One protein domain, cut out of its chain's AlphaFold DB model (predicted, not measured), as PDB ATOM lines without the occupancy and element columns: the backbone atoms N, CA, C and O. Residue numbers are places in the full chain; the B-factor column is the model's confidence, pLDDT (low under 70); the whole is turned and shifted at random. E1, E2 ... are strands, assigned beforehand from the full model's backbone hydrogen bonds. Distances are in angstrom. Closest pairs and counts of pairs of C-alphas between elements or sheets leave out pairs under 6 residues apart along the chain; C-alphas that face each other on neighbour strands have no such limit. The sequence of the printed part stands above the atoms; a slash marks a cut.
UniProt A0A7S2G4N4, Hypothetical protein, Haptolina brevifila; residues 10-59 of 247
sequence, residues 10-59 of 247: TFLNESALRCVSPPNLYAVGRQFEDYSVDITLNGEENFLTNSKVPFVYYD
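Overview. This is residues 10 to 59 of the 247 residues of the protein "Hypothetical protein" of Haptolina brevifila (UniProt A0A7S2G4N4). Two separate strand hairpins make this loose, elongated domain: a small one, E1 and E2, at one end of the long axis, and a longer one, E3 and E4, reaching toward the other end. The link of residues 20 to 31 runs along the length from the small hairpin to the far end, where the chain folds back into E3, and residues 38 to 52 make a wide loop between E3 and E4. The printed part has 50 residues, with no named helix and four named strands in the order E1, E2, E3, E4, which form two antiparallel sheets of two strands, E1 - E2 and E3 - E4. The class is all strand, though under half of the residues, 20 of 50, are in named elements. The whole is loose, with a radius of gyration of the C-alphas of 12.8 A, and the C-alphas span 36 by 24 by 16 A.

Along the chain. E1, residues 10 to 13, begins at C-alpha 10 at (9.553, -17.795, -3.253) and is 9.4 A from first to last C-alpha. E2, residues 16 to 19, is 10.2 A long. E3, residues 32 to 37, is 15.8 A long and begins at C-alpha 32 at (-12.915, -17.225, 10.820). E4, residues 53 to 58, is 16.4 A long and ends at C-alpha 58 at (-10.262, -14.073, 9.240).

Arrangement. E1 and E2 are a hairpin of antiparallel neighbours, with 166 degrees between their N-to-C directions. The C-alphas of Phe 11 and Leu 17 face each other at 4.8 A. Between these strands N 10 and O 18 are within hydrogen-bond range at 2.7 A, and so are N 18 and O 10 at 2.9 A. E2 and E3 are apart, with no C-alpha of the one within 8 A of the other. E1 is apart from E3 and from E4, and E2 is apart from E4. E3 and E4 are a second hairpin of antiparallel neighbours, at 150 degrees. The C-alphas of Phe 32 and Tyr 58 face each other at 4.4 A, and those of Val 37 and Val 53 at 4.9 A. N 37 and O 53 are within hydrogen-bond range at 2.7 A, and N 55 and O 35 at 2.8 A.

Size, cuts and confidence. The two C-alphas farthest apart are those of Glu 14 and Gly 29, at 37.7 A, and the first and last printed C-alphas, Thr 10 and Asp 59, are 25.8 A apart. The link from E1 to E2 is tight, with 2 residues. The links from E2 to E3, with 12 residues, and from E3 to E4, with 15, are long. The printed part has no cut. Its mean pLDDT is 87.6, and no printed residue is under 70.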
ATOM      1  N   THR A  10       8.159 -18.215  -3.179       94.06
ATOM      2  CA  THR A  10       9.553 -17.795  -3.253       94.06
ATOM      3  C   THR A  10      10.365 -18.641  -2.281       94.06
ATOM      4  O   THR A  10      10.088 -18.651  -1.079       94.06
ATOM      5  N   PHE A  11      11.370 -19.342  -2.797       93.06
ATOM      6  CA  PHE A  11      12.342 -20.050  -1.973       93.06
ATOM      7  C   PHE A  11      13.225 -19.047  -1.223       93.06
ATOM      8  O   PHE A  11      13.772 -18.138  -1.847       93.06
ATOM      9  N   LEU A  12      13.340 -19.192   0.101       91.56
ATOM     10  CA  LEU A  12      14.228 -18.364   0.920       91.56
ATOM     11  C   LEU A  12      15.493 -19.139   1.300       91.56
ATOM     12  O   LEU A  12      16.597 -18.645   1.089       91.56
ATOM     13  N   ASN A  13      15.329 -20.342   1.856       91.81
ATOM     14  CA  ASN A  13      16.403 -21.271   2.211       91.81
ATOM     15  C   ASN A  13      15.841 -22.699   2.386       91.81
ATOM     16  O   ASN A  13      14.654 -22.933   2.163       91.81
ATOM     17  N   GLU A  14      16.685 -23.645   2.809       89.25
ATOM     18  CA  GLU A  14      16.336 -25.069   2.965       89.25
ATOM     19  C   GLU A  14      15.159 -25.345   3.919       89.25
ATOM     20  O   GLU A  14      14.513 -26.381   3.792       89.25
ATOM     21  N   SER A  15      14.846 -24.429   4.839       85.69
ATOM     22  CA  SER A  15      13.767 -24.572   5.824       85.69
ATOM     23  C   SER A  15      12.669 -23.510   5.706       85.69
ATOM     24  O   SER A  15      11.749 -23.490   6.523       85.69
ATOM     25  N   ALA A  16      12.721 -22.626   4.702       84.56
ATOM     26  CA  ALA A  16      11.792 -21.506   4.602       84.56
ATOM     27  C   ALA A  16      11.359 -21.191   3.165       84.56
ATOM     28  O   ALA A  16      12.162 -20.948   2.259       84.56
ATOM     29  N   LEU A  17      10.041 -21.087   3.002       89.75
ATOM     30  CA  LEU A  17       9.362 -20.623   1.797       89.75
ATOM     31  C   LEU A  17       8.486 -19.417   2.143       89.75
ATOM     32  O   LEU A  17       7.896 -19.349   3.222       89.75
ATOM     33  N   ARG A  18       8.353 -18.479   1.205       90.31
ATOM     34  CA  ARG A  18       7.418 -17.352   1.308       90.31
ATOM     35  C   ARG A  18       6.389 -17.425   0.193       90.31
ATOM     36  O   ARG A  18       6.754 -17.437  -0.972       90.31
ATOM     37  N   CYS A  19       5.109 -17.381   0.528       92.31
ATOM     38  CA  CYS A  19       4.028 -17.241  -0.446       92.31
ATOM     39  C   CYS A  19       3.034 -16.171   0.018       92.31
ATOM     40  O   CYS A  19       3.032 -15.773   1.183       92.31
ATOM     41  N   VAL A  20       2.222 -15.678  -0.914       93.62
ATOM     42  CA  VAL A  20       1.083 -14.805  -0.613       93.62
ATOM     43  C   VAL A  20      -0.163 -15.673  -0.663       93.62
ATOM     44  O   VAL A  20      -0.378 -16.357  -1.662       93.62
ATOM     45  N   SER A  21      -0.956 -15.676   0.407       91.38
ATOM     46  CA  SER A  21      -2.205 -16.434   0.437       91.38
ATOM     47  C   SER A  21      -3.153 -15.941  -0.668       91.38
ATOM     48  O   SER A  21      -3.259 -14.731  -0.899       91.38
ATOM     49  N   PRO A  22      -3.841 -16.845  -1.388       94.31
ATOM     50  CA  PRO A  22      -4.814 -16.436  -2.393       94.31
ATOM     51  C   PRO A  22      -6.020 -15.750  -1.724       94.31
ATOM     52  O   PRO A  22      -6.313 -16.027  -0.557       94.31
ATOM     53  N   PRO A  23      -6.767 -14.885  -2.430       92.19
ATOM     54  CA  PRO A  23      -8.049 -14.396  -1.937       92.19
ATOM     55  C   PRO A  23      -9.013 -15.557  -1.668       92.19
ATOM     56  O   PRO A  23      -9.143 -16.462  -2.492       92.19
ATOM     57  N   ASN A  24      -9.721 -15.508  -0.541       91.12
ATOM     58  CA  ASN A  24     -10.732 -16.498  -0.198       91.12
ATOM     59  C   ASN A  24     -12.128 -15.871  -0.193       91.12
ATOM     60  O   ASN A  24     -12.530 -15.222   0.770       91.12
ATOM     61  N   LEU A  25     -12.883 -16.098  -1.267       86.62
ATOM     62  CA  LEU A  25     -14.254 -15.597  -1.393       86.62
ATOM     63  C   LEU A  25     -15.243 -16.332  -0.474       86.62
ATOM     64  O   LEU A  25     -16.299 -15.786  -0.169       86.62
ATOM     65  N   TYR A  26     -14.906 -17.534   0.002       83.88
ATOM     66  CA  TYR A  26     -15.749 -18.295   0.930       83.88
ATOM     67  C   TYR A  26     -15.667 -17.779   2.373       83.88
ATOM     68  O   TYR A  26     -16.560 -18.062   3.168       83.88
ATOM     69  N   ALA A  27     -14.633 -16.997   2.701       82.44
ATOM     70  CA  ALA A  27     -14.489 -16.362   4.009       82.44
ATOM     71  C   ALA A  27     -15.331 -15.080   4.156       82.44
ATOM     72  O   ALA A  27     -15.446 -14.545   5.255       82.44
ATOM     73  N   VAL A  28     -15.936 -14.566   3.077       80.69
ATOM     74  CA  VAL A  28     -16.740 -13.336   3.138       80.69
ATOM     75  C   VAL A  28     -17.959 -13.551   4.038       80.69
ATOM     76  O   VAL A  28     -18.756 -14.461   3.821       80.69
ATOM     77  N   GLY A  29     -18.106 -12.697   5.053       78.19
ATOM     78  CA  GLY A  29     -19.183 -12.791   6.042       78.19
ATOM     79  C   GLY A  29     -18.961 -13.846   7.129       78.19
ATOM     80  O   GLY A  29     -19.827 -14.019   7.984       78.19
ATOM     81  N   ARG A  30     -17.812 -14.537   7.130       83.75
ATOM     82  CA  ARG A  30     -17.377 -15.404   8.229       83.75
ATOM     83  C   ARG A  30     -16.291 -14.696   9.027       83.75
ATOM     84  O   ARG A  30     -15.394 -14.092   8.452       83.75
ATOM     85  N   GLN A  31     -16.350 -14.802  10.353       79.81
ATOM     86  CA  GLN A  31     -15.301 -14.238  11.209       79.81
ATOM     87  C   GLN A  31     -13.985 -15.007  11.067       79.81
ATOM     88  O   GLN A  31     -12.924 -14.392  11.035       79.81
ATOM     89  N   PHE A  32     -14.062 -16.334  10.944       83.06
ATOM     90  CA  PHE A  32     -12.915 -17.225  10.820       83.06
ATOM     91  C   PHE A  32     -13.240 -18.398   9.895       83.06
ATOM     92  O   PHE A  32     -14.349 -18.924   9.952       83.06
ATOM     93  N   GLU A  33     -12.269 -18.820   9.088       85.94
ATOM     94  CA  GLU A  33     -12.359 -20.005   8.234       85.94
ATOM     95  C   GLU A  33     -11.013 -20.742   8.198       85.94
ATOM     96  O   GLU A  33      -9.974 -20.158   7.865       85.94
ATOM     97  N   ASP A  34     -11.042 -22.031   8.534       84.00
ATOM     98  CA  ASP A  34      -9.851 -22.868   8.675       84.00
ATOM     99  C   ASP A  34      -9.476 -23.571   7.371       84.00
ATOM    100  O   ASP A  34     -10.301 -24.175   6.689       84.00
ATOM    101  N   TYR A  35      -8.185 -23.542   7.063       86.56
ATOM    102  CA  TYR A  35      -7.569 -24.221   5.934       86.56
ATOM    103  C   TYR A  35      -6.288 -24.918   6.376       86.56
ATOM    104  O   TYR A  35      -5.698 -24.620   7.411       86.56
ATOM    105  N   SER A  36      -5.827 -25.840   5.540       85.56
ATOM    106  CA  SER A  36      -4.485 -26.406   5.639       85.56
ATOM    107  C   SER A  36      -3.565 -25.821   4.571       85.56
ATOM    108  O   SER A  36      -3.993 -25.457   3.473       85.56
ATOM    109  N   VAL A  37      -2.278 -25.740   4.869       88.12
ATOM    110  CA  VAL A  37      -1.228 -25.397   3.916       88.12
ATOM    111  C   VAL A  37      -0.394 -26.641   3.669       88.12
ATOM    112  O   VAL A  37       0.165 -27.238   4.588       88.12
ATOM    113  N   ASP A  38      -0.325 -26.993   2.394       91.06
ATOM    114  CA  ASP A  38       0.548 -28.017   1.847       91.06
ATOM    115  C   ASP A  38       1.329 -27.399   0.694       91.06
ATOM    116  O   ASP A  38       0.879 -26.432   0.064       91.06
ATOM    117  N   ILE A  39       2.505 -27.956   0.434       93.31
ATOM    118  CA  ILE A  39       3.413 -27.497  -0.611       93.31
ATOM    119  C   ILE A  39       3.616 -28.604  -1.638       93.31
ATOM    120  O   ILE A  39       3.504 -29.785  -1.332       93.31
ATOM    121  N   THR A  40       3.933 -28.215  -2.862       93.12
ATOM    122  CA  THR A  40       4.325 -29.112  -3.950       93.12
ATOM    123  C   THR A  40       5.513 -28.480  -4.671       93.12
ATOM    124  O   THR A  40       5.613 -27.253  -4.737       93.12
ATOM    125  N   LEU A  41       6.432 -29.301  -5.182       91.31
ATOM    126  CA  LEU A  41       7.622 -28.825  -5.899       91.31
ATOM    127  C   LEU A  41       7.345 -28.539  -7.383       91.31
ATOM    128  O   LEU A  41       8.128 -27.844  -8.024       91.31
ATOM    129  N   ASN A  42       6.248 -29.072  -7.924       90.06
ATOM    130  CA  ASN A  42       5.913 -29.031  -9.350       90.06
ATOM    131  C   ASN A  42       4.515 -28.464  -9.649       90.06
ATOM    132  O   ASN A  42       4.132 -28.403 -10.813       90.06
ATOM    133  N   GLY A  43       3.756 -28.033  -8.637       90.19
ATOM    134  CA  GLY A  43       2.409 -27.481  -8.841       90.19
ATOM    135  C   GLY A  43       1.342 -28.542  -9.129       90.19
ATOM    136  O   GLY A  43       0.234 -28.204  -9.535       90.19
ATOM    137  N   GLU A  44       1.660 -29.820  -8.929       91.50
ATOM    138  CA  GLU A  44       0.722 -30.920  -9.124       91.50
ATOM    139  C   GLU A  44       0.047 -31.305  -7.803       91.50
ATOM    140  O   GLU A  44       0.714 -31.527  -6.790       91.50
ATOM    141  N   GLU A  45      -1.283 -31.439  -7.828       87.94
ATOM    142  CA  GLU A  45      -2.103 -31.781  -6.652       87.94
ATOM    143  C   GLU A  45      -1.750 -33.151  -6.059       87.94
ATOM    144  O   GLU A  45      -1.773 -33.330  -4.843       87.94
ATOM    145  N   ASN A  46      -1.344 -34.103  -6.903       89.94
ATOM    146  CA  ASN A  46      -0.945 -35.446  -6.471       89.94
ATOM    147  C   ASN A  46       0.423 -35.481  -5.764       89.94
ATOM    148  O   ASN A  46       0.779 -36.504  -5.182       89.94
ATOM    149  N   PHE A  47       1.185 -34.384  -5.812       91.25
ATOM    150  CA  PHE A  47       2.510 -34.242  -5.199       91.25
ATOM    151  C   PHE A  47       2.514 -33.220  -4.055       91.25
ATOM    152  O   PHE A  47       3.556 -32.658  -3.710       91.25
ATOM    153  N   LEU A  48       1.345 -32.961  -3.465       91.69
ATOM    154  CA  LEU A  48       1.248 -32.174  -2.244       91.69
ATOM    155  C   LEU A  48       1.874 -32.921  -1.062       91.69
ATOM    156  O   LEU A  48       1.758 -34.141  -0.927       91.69
ATOM    157  N   THR A  49       2.501 -32.168  -0.163       91.56
ATOM    158  CA  THR A  49       2.866 -32.673   1.158       91.56
ATOM    159  C   THR A  49       1.624 -33.102   1.939       91.56
ATOM    160  O   THR A  49       0.502 -32.679   1.667       91.56
ATOM    161  N   ASN A  50       1.833 -33.936   2.958       86.62
ATOM    162  CA  ASN A  50       0.796 -34.296   3.927       86.62
ATOM    163  C   ASN A  50       0.997 -33.568   5.268       86.62
ATOM    164  O   ASN A  50       0.726 -34.115   6.332       86.62
ATOM    165  N   SER A  51       1.554 -32.357   5.217       81.94
ATOM    166  CA  SER A  51       1.901 -31.566   6.400       81.94
ATOM    167  C   SER A  51       0.673 -30.964   7.075       81.94
ATOM    168  O   SER A  51       0.669 -30.801   8.290       81.94
ATOM    169  N   LYS A  52      -0.357 -30.628   6.288       82.25
ATOM    170  CA  LYS A  52      -1.639 -30.075   6.735       82.25
ATOM    171  C   LYS A  52      -1.491 -28.937   7.748       82.25
ATOM    172  O   LYS A  52      -2.263 -28.848   8.699       82.25
ATOM    173  N   VAL A  53      -0.513 -28.053   7.531       80.81
ATOM    174  CA  VAL A  53      -0.201 -26.967   8.471       80.81
ATOM    175  C   VAL A  53      -1.426 -26.058   8.603       80.81
ATOM    176  O   VAL A  53      -1.924 -25.596   7.576       80.81
ATOM    177  N   PRO A  54      -1.938 -25.790   9.814       78.56
ATOM    178  CA  PRO A  54      -3.152 -25.002   9.979       78.56
ATOM    179  C   PRO A  54      -2.935 -23.542   9.562       78.56
ATOM    180  O   PRO A  54      -1.920 -22.927   9.895       78.56
ATOM    181  N   PHE A  55      -3.914 -22.988   8.853       83.25
ATOM    182  CA  PHE A  55      -3.963 -21.599   8.413       83.25
ATOM    183  C   PHE A  55      -5.390 -21.073   8.490       83.25
ATOM    184  O   PHE A  55      -6.329 -21.750   8.081       83.25
ATOM    185  N   VAL A  56      -5.549 -19.839   8.952       83.38
ATOM    186  CA  VAL A  56      -6.862 -19.232   9.161       83.38
ATOM    187  C   VAL A  56      -7.022 -17.990   8.299       83.38
ATOM    188  O   VAL A  56      -6.243 -17.043   8.405       83.38
ATOM    189  N   TYR A  57      -8.091 -17.958   7.506       86.31
ATOM    190  CA  TYR A  57      -8.635 -16.700   7.005       86.31
ATOM    191  C   TYR A  57      -9.541 -16.098   8.071       86.31
ATOM    192  O   TYR A  57     -10.344 -16.804   8.675       86.31
ATOM    193  N   TYR A  58      -9.423 -14.798   8.296       84.00
ATOM    194  CA  TYR A  58     -10.262 -14.073   9.240       84.00
ATOM    195  C   TYR A  58     -10.649 -12.724   8.658       84.00
ATOM    196  O   TYR A  58      -9.919 -12.148   7.844       84.00
ATOM    197  N   ASP A  59     -11.813 -12.236   9.069       84.00
ATOM    198  CA  ASP A  59     -12.202 -10.866   8.780       84.00
ATOM    199  C   ASP A  59     -11.375  -9.917   9.656       84.00
ATOM    200  O   ASP A  59     -11.249 -10.114  10.861       84.00
TER     201      ASP A  59